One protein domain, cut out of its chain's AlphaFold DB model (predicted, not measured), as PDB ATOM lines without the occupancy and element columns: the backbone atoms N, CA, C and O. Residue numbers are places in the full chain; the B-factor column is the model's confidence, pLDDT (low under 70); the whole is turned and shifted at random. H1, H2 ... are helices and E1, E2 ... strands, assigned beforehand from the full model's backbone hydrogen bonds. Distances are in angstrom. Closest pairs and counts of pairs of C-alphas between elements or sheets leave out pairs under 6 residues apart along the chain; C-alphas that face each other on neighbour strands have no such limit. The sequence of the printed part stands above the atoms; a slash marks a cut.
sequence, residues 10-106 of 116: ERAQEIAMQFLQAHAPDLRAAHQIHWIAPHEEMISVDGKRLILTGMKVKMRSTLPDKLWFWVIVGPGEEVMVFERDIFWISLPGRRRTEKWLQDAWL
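This is residues 10 to 106 of the 116 residues of an uncharacterized protein of Rhodobacter capsulatus (UniProt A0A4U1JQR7). A twisted, curled sheet of five antiparallel strands has one long helix, H1, crossing over one face, while the short helix H2 follows at the end of H1 and only grazes the sheet. E1 and E2 make a long hairpin that bends sharply along its length, and at the sheet's other edge residues 89 to 94, at the turn of the hairpin E4 and E5, stick out. The printed part has 97 residues, with two named helices and five named strands in the order H1, H2, E1, E2, E3, E4, E5, and the sheet has the same order, E1 to E5. The class is mixed, helices and strands; the whole is compact, with a radius of gyration of the C-alphas of 13.4 A and spans of 37 by 36 by 24 A.

H1, residues 10 to 23, touches H2, residues 25 to 29, with its residues 17 to 21 alone; the closest C-alphas are those of Leu 20 and Arg 28, 5.2 A apart. In both helices every O i to N i+4 pair is within hydrogen-bond range. E1, residues 31 to 45, E2, residues 48 to 61, E3, residues 68 to 73, E4, residues 79 to 89, and E5, residues 94 to 98, form a meander, each strand the antiparallel neighbour of the one before. H1 is on this sheet in two layers, a helix on one face of a sheet, at a height over the sheet of 8.4 A. It lies over E2 and only just over E3, with 3 of its C-alphas, and runs across the strands, at 84 degrees to E2 on the local plane. Its closest C-alpha pair with E3 is Ala 16 and Val 71, 5.9 A. H2 only grazes the sheet, with residues 26 to 29. In the hairpin E1 and E2, N 39 and O 54 are 2.8 A apart; between E2 and E3, N 55 and O 73 are 2.7 A apart; between E3 and E4, N 72 and O 81 are 2.8 A apart. E4 and E5 have no backbone N and O pair within hydrogen-bond range; their C-alphas 86 and 97, which face each other, are 5.1 A apart.

H1 begins at C-alpha 10 (171.226, 264.687, 360.365) and is 20.0 A long. E1 is 29.6 A long and bends by 92 degrees at residue 34; E2, 31.8 A, bends by 80 degrees at residue 54. E3 is 16.9 A long; E4, 27.5 A, bends by 57 degrees at residue 85. E5 ends at C-alpha 98 (152.016, 260.216, 378.553).

The farthest C-alphas, those of Gly 76 and Leu 91, are 39.5 A apart. The printed part has no cut and no long link. The mean pLDDT of the printed part is 82.8; residue 45 and residues 88 to 106 are under 70.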
ATOM      1  N   GLU A  10     172.037 264.465 361.561       97.56
ATOM      2  CA  GLU A  10     171.226 264.687 360.365       97.56
ATOM      3  C   GLU A  10     170.371 263.452 360.075       97.56
ATOM      4  O   GLU A  10     169.163 263.556 359.880       97.56
ATOM      5  N   ARG A  11     170.976 262.263 360.171       97.81
ATOM      6  CA  ARG A  11     170.274 261.003 359.938       97.81
ATOM      7  C   ARG A  11     169.213 260.720 361.003       97.81
ATOM      8  O   ARG A  11     168.085 260.367 360.671       97.81
ATOM      9  N   ALA A  12     169.535 260.941 362.277       97.75
ATOM     10  CA  ALA A  12     168.574 260.818 363.370       97.75
ATOM     11  C   ALA A  12     167.393 261.792 363.205       97.75
ATOM     12  O   ALA A  12     166.250 261.427 363.475       97.75
ATOM     13  N   GLN A  13     167.654 263.016 362.730       98.31
ATOM     14  CA  GLN A  13     166.607 263.985 362.418       98.31
ATOM     15  C   GLN A  13     165.689 263.486 361.300       98.31
ATOM     16  O   GLN A  13     164.473 263.540 361.459       98.31
ATOM     17  N   GLU A  14     166.242 263.004 360.185       98.31
ATOM     18  CA  GLU A  14     165.455 262.465 359.068       98.31
ATOM     19  C   GLU A  14     164.526 261.339 359.521       98.31
ATOM     20  O   GLU A  14     163.325 261.387 359.248       98.31
ATOM     21  N   ILE A  15     165.062 260.369 360.265       98.00
ATOM     22  CA  ILE A  15     164.302 259.231 360.794       98.00
ATOM     23  C   ILE A  15     163.195 259.718 361.732       98.00
ATOM     24  O   ILE A  15     162.040 259.318 361.591       98.00
ATOM     25  N   ALA A  16     163.507 260.645 362.643       97.19
ATOM     26  CA  ALA A  16     162.506 261.237 363.523       97.19
ATOM     27  C   ALA A  16     161.395 261.945 362.729       97.19
ATOM     28  O   ALA A  16     160.218 261.796 363.050       97.19
ATOM     29  N   MET A  17     161.732 262.678 361.664       98.00
ATOM     30  CA  MET A  17     160.740 263.354 360.821       98.00
ATOM     31  C   MET A  17     159.860 262.376 360.041       98.00
ATOM     32  O   MET A  17     158.663 262.628 359.905       98.00
ATOM     33  N   GLN A  18     160.425 261.276 359.540       97.56
ATOM     34  CA  GLN A  18     159.668 260.216 358.871       97.56
ATOM     35  C   GLN A  18     158.706 259.528 359.844       97.56
ATOM     36  O   GLN A  18     157.527 259.363 359.533       97.56
ATOM     37  N   PHE A  19     159.176 259.217 361.051       95.69
ATOM     38  CA  PHE A  19     158.347 258.647 362.106       95.69
ATOM     39  C   PHE A  19     157.178 259.567 362.480       95.69
ATOM     40  O   PHE A  19     156.029 259.131 362.512       95.69
ATOM     41  N   LEU A  20     157.436 260.862 362.701       95.56
ATOM     42  CA  LEU A  20     156.373 261.825 363.005       95.56
ATOM     43  C   LEU A  20     155.391 261.969 361.840       95.56
ATOM     44  O   LEU A  20     154.194 262.065 362.067       95.56
ATOM     45  N   GLN A  21     155.866 261.945 360.593       95.62
ATOM     46  CA  GLN A  21     154.981 261.998 359.429       95.62
ATOM     47  C   GLN A  21     153.977 260.835 359.407       95.62
ATOM     48  O   GLN A  21     152.839 261.037 358.982       95.62
ATOM     49  N   ALA A  22     154.391 259.651 359.862       92.75
ATOM     50  CA  ALA A  22     153.552 258.458 359.909       92.75
ATOM     51  C   ALA A  22     152.647 258.397 361.153       92.75
ATOM     52  O   ALA A  22     151.496 257.982 361.043       92.75
ATOM     53  N   HIS A  23     153.144 258.810 362.323       90.25
ATOM     54  CA  HIS A  23     152.492 258.522 363.610       90.25
ATOM     55  C   HIS A  23     152.020 259.757 364.394       90.25
ATOM     56  O   HIS A  23     151.188 259.627 365.288       90.25
ATOM     57  N   ALA A  24     152.530 260.948 364.081       92.62
ATOM     58  CA  ALA A  24     152.160 262.208 364.732       92.62
ATOM     59  C   ALA A  24     152.232 263.381 363.732       92.62
ATOM     60  O   ALA A  24     153.067 264.287 363.881       92.62
ATOM     61  N   PRO A  25     151.407 263.360 362.661       94.19
ATOM     62  CA  PRO A  25     151.474 264.351 361.588       94.19
ATOM     63  C   PRO A  25     151.179 265.778 362.079       94.19
ATOM     64  O   PRO A  25     151.685 266.744 361.508       94.19
ATOM     65  N   ASP A  26     150.420 265.911 363.169       92.12
ATOM     66  CA  ASP A  26     150.185 267.162 363.889       92.12
ATOM     67  C   ASP A  26     151.501 267.789 364.380       92.12
ATOM     68  O   ASP A  26     151.804 268.944 364.074       92.12
ATOM     69  N   LEU A  27     152.339 267.005 365.062       93.50
ATOM     70  CA  LEU A  27     153.646 267.451 365.548       93.50
ATOM     71  C   LEU A  27     154.658 267.592 364.407       93.50
ATOM     72  O   LEU A  27     155.497 268.494 364.427       93.50
ATOM     73  N   ARG A  28     154.565 266.760 363.362       96.12
ATOM     74  CA  ARG A  28     155.400 266.899 362.158       96.12
ATOM     75  C   ARG A  28     155.209 268.255 361.483       96.12
ATOM     76  O   ARG A  28     156.189 268.812 360.980       96.12
ATOM     77  N   ALA A  29     153.982 268.768 361.461       94.31
ATOM     78  CA  ALA A  29     153.652 270.065 360.880       94.31
ATOM     79  C   ALA A  29     153.980 271.245 361.811       94.31
ATOM     80  O   ALA A  29     154.257 272.339 361.324       94.31
ATOM     81  N   ALA A  30     153.974 271.032 363.130       94.25
ATOM     82  CA  ALA A  30     154.047 272.096 364.129       94.25
ATOM     83  C   ALA A  30     155.155 271.860 365.170       94.25
ATOM     84  O   ALA A  30     154.878 271.554 366.334       94.25
ATOM     85  N   HIS A  31     156.422 272.025 364.776       96.38
ATOM     86  CA  HIS A  31     157.544 271.843 365.695       96.38
ATOM     87  C   HIS A  31     158.751 272.740 365.433       96.38
ATOM     88  O   HIS A  31     158.973 273.248 364.337       96.38
ATOM     89  N   GLN A  32     159.580 272.854 366.468       96.75
ATOM     90  CA  GLN A  32     160.923 273.405 366.416       96.75
ATOM     91  C   GLN A  32     161.908 272.412 367.040       96.75
ATOM     92  O   GLN A  32     161.727 271.980 368.183       96.75
ATOM     93  N   ILE A  33     162.969 272.062 366.310       97.25
ATOM     94  CA  ILE A  33     164.064 271.237 366.836       97.25
ATOM     95  C   ILE A  33     164.909 272.086 367.787       97.25
ATOM     96  O   ILE A  33     165.344 273.181 367.436       97.25
ATOM     97  N   HIS A  34     165.148 271.572 368.990       95.88
ATOM     98  CA  HIS A  34     165.947 272.241 370.017       95.88
ATOM     99  C   HIS A  34     167.299 271.578 370.248       95.88
ATOM    100  O   HIS A  34     168.271 272.262 370.555       95.88
ATOM    101  N   TRP A  35     167.362 270.249 370.178       94.38
ATOM    102  CA  TRP A  35     168.572 269.519 370.537       94.38
ATOM    103  C   TRP A  35     168.603 268.142 369.880       94.38
ATOM    104  O   TRP A  35     167.584 267.454 369.851       94.38
ATOM    105  N   ILE A  36     169.776 267.754 369.374       97.31
ATOM    106  CA  ILE A  36     170.055 266.420 368.839       97.31
ATOM    107  C   ILE A  36     171.392 265.944 369.404       97.31
ATOM    108  O   ILE A  36     172.438 266.523 369.086       97.31
ATOM    109  N   ALA A  37     171.367 264.915 370.250       96.12
ATOM    110  CA  ALA A  37     172.569 264.351 370.863       96.12
ATOM    111  C   ALA A  37     172.363 262.913 371.363       96.12
ATOM    112  O   ALA A  37     171.215 262.511 371.584       96.12
ATOM    113  N   PRO A  38     173.460 262.162 371.585       94.75
ATOM    114  CA  PRO A  38     173.407 260.895 372.299       94.75
ATOM    115  C   PRO A  38     172.804 261.088 373.690       94.75
ATOM    116  O   PRO A  38     173.096 262.070 374.375       94.75
ATOM    117  N   HIS A  39     171.963 260.150 374.100       91.94
ATOM    118  CA  HIS A  39     171.283 260.162 375.384       91.94
ATOM    119  C   HIS A  39     171.087 258.731 375.875       91.94
ATOM    120  O   HIS A  39     170.805 257.828 375.084       91.94
ATOM    121  N   GLU A  40     171.197 258.554 377.185       88.38
ATOM    122  CA  GLU A  40     170.842 257.317 377.870       88.38
ATOM    123  C   GLU A  40     169.509 257.511 378.592       88.38
ATOM    124  O   GLU A  40     169.364 258.398 379.434       88.38
ATOM    125  N   GLU A  41     168.516 256.694 378.258       81.81
ATOM    126  CA  GLU A  41     167.225 256.684 378.941       81.81
ATOM    127  C   GLU A  41     167.079 255.375 379.714       81.81
ATOM    128  O   GLU A  41     167.167 254.284 379.150       81.81
ATOM    129  N   MET A  42     166.830 255.481 381.019       82.62
ATOM    130  CA  MET A  42     166.477 254.319 381.821       82.62
ATOM    131  C   MET A  42     164.992 254.018 381.634       82.62
ATOM    132  O   MET A  42     164.131 254.824 381.994       82.62
ATOM    133  N   ILE A  43     164.690 252.837 381.111       75.19
ATOM    134  CA  ILE A  43     163.326 252.340 380.962       75.19
ATOM    135  C   ILE A  43     163.091 251.147 381.883       75.19
ATOM    136  O   ILE A  43     164.029 250.471 382.304       75.19
ATOM    137  N   SER A  44     161.827 250.908 382.223       75.56
ATOM    138  CA  SER A  44     161.410 249.718 382.962       75.56
ATOM    139  C   SER A  44     160.591 248.849 382.021       75.56
ATOM    140  O   SER A  44     159.564 249.315 381.540       75.56
ATOM    141  N   VAL A  45     161.034 247.619 381.783       67.88
ATOM    142  CA  VAL A  45     160.337 246.610 380.968       67.88
ATOM    143  C   VAL A  45     160.145 245.391 381.854       67.88
ATOM    144  O   VAL A  45     161.121 244.904 382.422       67.88
ATOM    145  N   ASP A  46     158.903 244.955 382.057       74.12
ATOM    146  CA  ASP A  46     158.564 243.801 382.907       74.12
ATOM    147  C   ASP A  46     159.215 243.852 384.304       74.12
ATOM    148  O   ASP A  46     159.762 242.879 384.823       74.12
ATOM    149  N   GLY A  47     159.239 245.047 384.906       78.88
ATOM    150  CA  GLY A  47     159.857 245.297 386.215       78.88
ATOM    151  C   GLY A  47     161.392 245.342 386.227       78.88
ATOM    152  O   GLY A  47     161.982 245.661 387.261       78.88
ATOM    153  N   LYS A  48     162.062 245.086 385.096       73.94
ATOM    154  CA  LYS A  48     163.519 245.192 384.949       73.94
ATOM    155  C   LYS A  48     163.909 246.557 384.398       73.94
ATOM    156  O   LYS A  48     163.321 247.052 383.439       73.94
ATOM    157  N   ARG A  49     164.941 247.159 384.989       80.12
ATOM    158  CA  ARG A  49     165.521 248.413 384.498       80.12
ATOM    159  C   ARG A  49     166.512 248.112 383.378       80.12
ATOM    160  O   ARG A  49     167.465 247.372 383.601       80.12
ATOM    161  N   LEU A  50     166.302 248.713 382.212       79.81
ATOM    162  CA  LEU A  50     167.251 248.724 381.102       79.81
ATOM    163  C   LEU A  50     167.705 250.153 380.808       79.81
ATOM    164  O   LEU A  50     166.940 251.102 380.977       79.81
ATOM    165  N   ILE A  51     168.946 250.289 380.350       83.44
ATOM    166  CA  ILE A  51     169.478 251.539 379.806       83.44
ATOM    167  C   ILE A  51     169.412 251.438 378.283       83.44
ATOM    168  O   ILE A  51     169.965 250.510 377.695       83.44
ATOM    169  N   LEU A  52     168.716 252.386 377.664       83.81
ATOM    170  CA  LEU A  52     168.669 252.571 376.219       83.81
ATOM    171  C   LEU A  52     169.597 253.712 375.825       83.81
ATOM    172  O   LEU A  52     169.395 254.841 376.267       83.81
ATOM    173  N   THR A  53     170.551 253.434 374.943       88.25
ATOM    174  CA  THR A  53     171.446 254.446 374.371       88.25
ATOM    175  C   THR A  53     170.991 254.782 372.955       88.25
ATOM    176  O   THR A  53     170.919 253.902 372.101       88.25
ATOM    177  N   GLY A  54     170.689 256.053 372.685       93.50
ATOM    178  CA  GLY A  54     170.222 256.497 371.370       93.50
ATOM    179  C   GLY A  54     170.431 257.986 371.112       93.50
ATOM    180  O   GLY A  54     170.764 258.751 372.011       93.50
ATOM    181  N   MET A  55     170.211 258.419 369.874       97.19
ATOM    182  CA  MET A  55     170.173 259.827 369.487       97.19
ATOM    183  C   MET A  55     168.808 260.424 369.805       97.19
ATOM    184  O   MET A  55     167.812 260.108 369.153       97.19
ATOM    185  N   LYS A  56     168.757 261.317 370.794       96.44
ATOM    186  CA  LYS A  56     167.539 262.030 371.175       96.44
ATOM    187  C   LYS A  56     167.372 263.271 370.315       96.44
ATOM    188  O   LYS A  56     168.177 264.193 370.404       96.44
ATOM    189  N   VAL A  57     166.299 263.312 369.533       97.75
ATOM    190  CA  VAL A  57     165.826 264.494 368.811       97.75
ATOM    191  C   VAL A  57     164.760 265.147 369.678       97.75
ATOM    192  O   VAL A  57     163.632 264.667 369.769       97.75
ATOM    193  N   LYS A  58     165.126 266.218 370.381       96.56
ATOM    194  CA  LYS A  58     164.229 266.958 371.271       96.56
ATOM    195  C   LYS A  58     163.632 268.147 370.541       96.56
ATOM    196  O   LYS A  58     164.352 268.989 369.999       96.56
ATOM    197  N   MET A  59     162.313 268.236 370.598       96.94
ATOM    198  CA  MET A  59     161.530 269.230 369.886       96.94
ATOM    199  C   MET A  59     160.538 269.906 370.819       96.94
ATOM    200  O   MET A  59     160.142 269.367 371.859       96.94
ATOM    201  N   ARG A  60     160.141 271.111 370.433       95.50
ATOM    202  CA  ARG A  60     159.049 271.836 371.062       95.50
ATOM    203  C   ARG A  60     157.919 271.999 370.062       95.50
ATOM    204  O   ARG A  60     158.167 272.417 368.933       95.50
ATOM    205  N   SER A  61     156.705 271.668 370.485       93.88
ATOM    206  CA  SER A  61     155.492 271.912 369.713       93.88
ATOM    207  C   SER A  61     155.308 273.414 369.497       93.88
ATOM    208  O   SER A  61     155.539 274.215 370.409       93.88
ATOM    209  N   THR A  62     154.897 273.803 368.291       94.12
ATOM    210  CA  THR A  62     154.472 275.180 367.988       94.12
ATOM    211  C   THR A  62     152.954 275.351 368.073       94.12
ATOM    212  O   THR A  62     152.443 276.416 367.731       94.12
ATOM    213  N   LEU A  63     152.231 274.323 368.533       90.69
ATOM    214  CA  LEU A  63     150.812 274.403 368.885       90.69
ATOM    215  C   LEU A  63     150.611 275.289 370.136       90.69
ATOM    216  O   LEU A  63     151.586 275.617 370.823       90.69
ATOM    217  N   PRO A  64     149.368 275.711 370.453       89.12
ATOM    218  CA  PRO A  64     149.102 276.646 371.552       89.12
ATOM    219  C   PRO A  64     149.642 276.216 372.924       89.12
ATOM    220  O   PRO A  64     150.019 277.067 373.728       89.12
ATOM    221  N   ASP A  65     149.718 274.911 373.179       82.94
ATOM    222  CA  ASP A  65     150.195 274.314 374.429       82.94
ATOM    223  C   ASP A  65     151.733 274.324 374.586       82.94
ATOM    224  O   ASP A  65     152.250 274.268 375.704       82.94
ATOM    225  N   LYS A  66     152.474 274.458 373.477       86.94
ATOM    226  CA  LYS A  66     153.943 274.537 373.397       86.94
ATOM    227  C   LYS A  66     154.676 273.427 374.152       86.94
ATOM    228  O   LYS A  66     155.752 273.670 374.726       86.94
ATOM    229  N   LEU A  67     154.087 272.232 374.157       90.94
ATOM    230  CA  LEU A  67     154.585 271.070 374.885       90.94
ATOM    231  C   LEU A  67     155.877 270.525 374.274       90.94
ATOM    232  O   LEU A  67     156.148 270.658 373.078       90.94
ATOM    233  N   TRP A  68     156.707 269.926 375.121       93.31
ATOM    234  CA  TRP A  68     157.907 269.231 374.682       93.31
ATOM    235  C   TRP A  68     157.556 267.840 374.174       93.31
ATOM    236  O   TRP A  68     156.613 267.207 374.644       93.31
ATOM    237  N   PHE A  69     158.359 267.355 373.239       93.88
ATOM    238  CA  PHE A  69     158.316 265.977 372.784       93.88
ATOM    239  C   PHE A  69     159.691 265.565 372.257       93.88
ATOM    240  O   PHE A  69     160.565 266.408 372.009       93.88
ATOM    241  N   TRP A  70     159.928 264.268 372.127       95.25
ATOM    242  CA  TRP A  70     161.165 263.759 371.548       95.25
ATOM    243  C   TRP A  70     160.991 262.392 370.913       95.25
ATOM    244  O   TRP A  70     160.139 261.605 371.311       95.25
ATOM    245  N   VAL A  71     161.881 262.113 369.968       95.00
ATOM    246  CA  VAL A  71     162.114 260.784 369.403       95.00
ATOM    247  C   VAL A  71     163.539 260.368 369.769       95.00
ATOM    248  O   VAL A  71     164.447 261.198 369.712       95.00
ATOM    249  N   ILE A  72     163.749 259.115 370.171       94.56
ATOM    250  CA  ILE A  72     165.080 258.528 370.371       94.56
ATOM    251  C   ILE A  72     165.306 257.472 369.296       94.56
ATOM    252  O   ILE A  72     164.556 256.499 369.220       94.56
ATOM    253  N   VAL A  73     166.352 257.671 368.496       95.12
ATOM    254  CA  VAL A  73     166.762 256.763 367.419       95.12
ATOM    255  C   VAL A  73     167.988 255.969 367.862       95.12
ATOM    256  O   VAL A  73     168.992 256.554 368.269       95.12
ATOM    257  N   GLY A  74     167.901 254.647 367.830       92.69
ATOM    258  CA  GLY A  74     168.957 253.731 368.244       92.69
ATOM    259  C   GLY A  74     169.900 253.309 367.120       92.69
ATOM    260  O   GLY A  74     169.805 253.810 365.995       92.69
ATOM    261  N   PRO A  75     170.812 252.370 367.418       90.56
ATOM    262  CA  PRO A  75     171.560 251.645 366.396       90.56
ATOM    263  C   PRO A  75     170.626 250.975 365.384       90.56
ATOM    264  O   PRO A  75     169.487 250.643 365.702       90.56
ATOM    265  N   GLY A  76     171.105 250.780 364.154       90.06
ATOM    266  CA  GLY A  76     170.281 250.201 363.086       90.06
ATOM    267  C   GLY A  76     169.168 251.127 362.583       90.06
ATOM    268  O   GLY A  76     168.299 250.670 361.854       90.06
ATOM    269  N   GLU A  77     169.211 252.417 362.942       93.31
ATOM    270  CA  GLU A  77     168.244 253.436 362.508       93.31
ATOM    271  C   GLU A  77     166.815 253.227 363.043       93.31
ATOM    272  O   GLU A  77     165.852 253.794 362.524       93.31
ATOM    273  N   GLU A  78     166.668 252.463 364.125       90.62
ATOM    274  CA  GLU A  78     165.371 252.145 364.719       90.62
ATOM    275  C   GLU A  78     164.881 253.244 365.672       90.62
ATOM    276  O   GLU A  78     165.624 253.734 366.526       90.62
ATOM    277  N   VAL A  79     163.602 253.615 365.583       90.75
ATOM    278  CA  VAL A  79     162.963 254.473 366.591       90.75
ATOM    279  C   VAL A  79     162.631 253.635 367.820       90.75
ATOM    280  O   VAL A  79     161.776 252.761 367.762       90.75
ATOM    281  N   MET A  80     163.276 253.935 368.948       87.62
ATOM    282  CA  MET A  80     163.132 253.158 370.186       87.62
ATOM    283  C   MET A  80     162.187 253.813 371.196       87.62
ATOM    284  O   MET A  80     161.559 253.130 372.000       87.62
ATOM    285  N   VAL A  81     162.116 255.149 371.205       89.19
ATOM    286  CA  VAL A  81     161.268 255.904 372.139       89.19
ATOM    287  C   VAL A  81     160.631 257.078 371.420       89.19
ATOM    288  O   VAL A  81     161.315 257.846 370.746       89.19
ATOM    289  N   PHE A  82     159.340 257.267 371.656       91.25
ATOM    290  CA  PHE A  82     158.625 258.498 371.366       91.25
ATOM    291  C   PHE A  82     157.878 258.934 372.630       91.25
ATOM    292  O   PHE A  82     157.179 258.143 373.260       91.25
ATOM    293  N   GLU A  83     158.068 260.184 373.042       89.62
ATOM    294  CA  GLU A  83     157.294 260.794 374.125       89.62
ATOM    295  C   GLU A  83     156.777 262.151 373.653       89.62
ATOM    296  O   GLU A  83     157.531 262.923 373.056       89.62
ATOM    297  N   ARG A  84     155.511 262.451 373.955       89.75
ATOM    298  CA  ARG A  84     154.836 263.708 373.614       89.75
ATOM    299  C   ARG A  84     154.062 264.278 374.802       89.75
ATOM    300  O   ARG A  84     153.996 263.660 375.864       89.75
ATOM    301  N   ASP A  85     153.557 265.496 374.616       85.62
ATOM    302  CA  ASP A  85     152.711 266.223 375.568       85.62
ATOM    303  C   ASP A  85     153.380 266.484 376.932       85.62
ATOM    304  O   ASP A  85     152.794 266.390 378.010       85.62
ATOM    305  N   ILE A  86     154.667 266.836 376.876       83.25
ATOM    306  CA  ILE A  86     155.540 266.950 378.044       83.25
ATOM    307  C   ILE A  86     155.580 268.401 378.522       83.25
ATOM    308  O   ILE A  86     156.141 269.282 377.862       83.25
ATOM    309  N   PHE A  87     155.050 268.650 379.717       77.94
ATOM    310  CA  PHE A  87     155.167 269.932 380.413       77.94
ATOM    311  C   PHE A  87     155.911 269.786 381.740       77.94
ATOM    312  O   PHE A  87     155.882 268.748 382.404       77.94
ATOM    313  N   TRP A  88     156.584 270.866 382.134       63.06
ATOM    314  CA  TRP A  88     157.266 270.971 383.419       63.06
ATOM    315  C   TRP A  88     156.375 271.743 384.390       63.06
ATOM    316  O   TRP A  88     156.149 272.936 384.200       63.06
ATOM    317  N   ILE A  89     155.875 271.082 385.439       56.00
ATOM    318  CA  ILE A  89     155.228 271.772 386.562       56.00
ATOM    319  C   ILE A  89     156.344 272.255 387.490       56.00
ATOM    320  O   ILE A  89     157.040 271.447 388.109       56.00
ATOM    321  N   SER A  90     156.529 273.570 387.580       51.12
ATOM    322  CA  SER A  90     157.602 274.202 388.358       51.12
ATOM    323  C   SER A  90     157.499 273.968 389.874       51.12
ATOM    324  O   SER A  90     158.503 274.092 390.566       51.12
ATOM    325  N   LEU A  91     156.346 273.553 390.407       36.34
ATOM    326  CA  LEU A  91     156.131 273.277 391.835       36.34
ATOM    327  C   LEU A  91     155.158 272.087 391.970       36.34
ATOM    328  O   LEU A  91     153.988 272.270 391.640       36.34
ATOM    329  N   PRO A  92     155.565 270.862 392.379       49.72
ATOM    330  CA  PRO A  92     156.801 270.430 393.038       49.72
ATOM    331  C   PRO A  92     157.706 269.568 392.125       49.72
ATOM    332  O   PRO A  92     157.986 268.411 392.439       49.72
ATOM    333  N   GLY A  93     158.141 270.097 390.974       43.34
ATOM    334  CA  GLY A  93     159.189 269.463 390.154       43.34
ATOM    335  C   GLY A  93     158.848 268.059 389.643       43.34
ATOM    336  O   GLY A  93     159.702 267.174 389.636       43.34
ATOM    337  N   ARG A  94     157.593 267.821 389.243       45.69
ATOM    338  CA  ARG A  94     157.163 266.529 388.688       45.69
ATOM    339  C   ARG A  94     156.934 266.643 387.186       45.69
ATOM    340  O   ARG A  94     156.170 267.486 386.726       45.69
ATOM    341  N   ARG A  95     157.588 265.755 386.438       50.88
ATOM    342  CA  ARG A  95     157.319 265.489 385.024       50.88
ATOM    343  C   ARG A  95     156.018 264.681 384.934       50.88
ATOM    344  O   ARG A  95     155.967 263.579 385.478       50.88
ATOM    345  N   ARG A  96     154.987 265.197 384.259       52.16
ATOM    346  CA  ARG A  96     153.909 264.353 383.719       52.16
ATOM    347  C   ARG A  96     154.148 264.208 382.218       52.16
ATOM    348  O   ARG A  96     154.229 265.211 381.520       52.16
ATOM    349  N   THR A  97     154.322 262.969 381.770       52.19
ATOM    350  CA  THR A  97     154.312 262.577 380.357       52.19
ATOM    351  C   THR A  97     153.293 261.469 380.185       52.19
ATOM    352  O   THR A  97     153.115 260.643 381.085       52.19
ATOM    353  N   GLU A  98     152.633 261.439 379.037       50.72
ATOM    354  CA  GLU A  98     152.016 260.216 378.553       50.72
ATOM    355  C   GLU A  98     153.087 259.467 377.750       50.72
ATOM    356  O   GLU A  98     153.724 260.022 376.851       50.72
ATOM    357  N   LYS A  99     153.383 258.224 378.132       51.44
ATOM    358  CA  LYS A  99     154.455 257.441 377.508       51.44
ATOM    359  C   LYS A  99     153.941 256.743 376.248       51.44
ATOM    360  O   LYS A  99     153.581 255.572 376.272       51.44
ATOM    361  N   TRP A 100     153.920 257.469 375.139       49.41
ATOM    362  CA  TRP A 100     153.390 257.010 373.852       49.41
ATOM    363  C   TRP A 100     154.427 256.243 373.011       49.41
ATOM    364  O   TRP A 100     154.856 256.736 371.980       49.41
ATOM    365  N   LEU A 101     154.834 255.052 373.471       53.50
ATOM    366  CA  LEU A 101     155.350 253.917 372.662       53.50
ATOM    367  C   LEU A 101     155.925 252.784 373.534       53.50
ATOM    368  O   LEU A 101     156.343 251.763 372.992       53.50
ATOM    369  N   GLN A 102     156.014 252.965 374.858       51.84
ATOM    370  CA  GLN A 102     156.845 252.085 375.690       51.84
ATOM    371  C   GLN A 102     156.352 250.635 375.771       51.84
ATOM    372  O   GLN A 102     157.195 249.749 375.874       51.84
ATOM    373  N   ASP A 103     155.045 250.381 375.657       43.56
ATOM    374  CA  ASP A 103     154.505 249.033 375.887       43.56
ATOM    375  C   ASP A 103     154.256 248.224 374.599       43.56
ATOM    376  O   ASP A 103     154.410 247.006 374.597       43.56
ATOM    377  N   ALA A 104     153.897 248.866 373.480       44.69
ATOM    378  CA  ALA A 104     153.456 248.144 372.278       44.69
ATOM    379  C   ALA A 104     154.587 247.812 371.285       44.69
ATOM    380  O   ALA A 104     154.528 246.789 370.611       44.69
ATOM    381  N   TRP A 105     155.631 248.643 371.187       47.22
ATOM    382  CA  TRP A 105     156.646 248.489 370.134       47.22
ATOM    383  C   TRP A 105     157.665 247.373 370.426       47.22
ATOM    384  O   TRP A 105     158.009 246.606 369.526       47.22
ATOM    385  N   LEU A 106     158.081 247.213 371.693       49.22
ATOM    386  CA  LEU A 106     158.959 246.115 372.139       49.22
ATOM    387  C   LEU A 106     158.311 244.733 371.965       49.22
ATOM    388  O   LEU A 106     159.017 243.762 371.685       49.22
TER     389      LEU A 106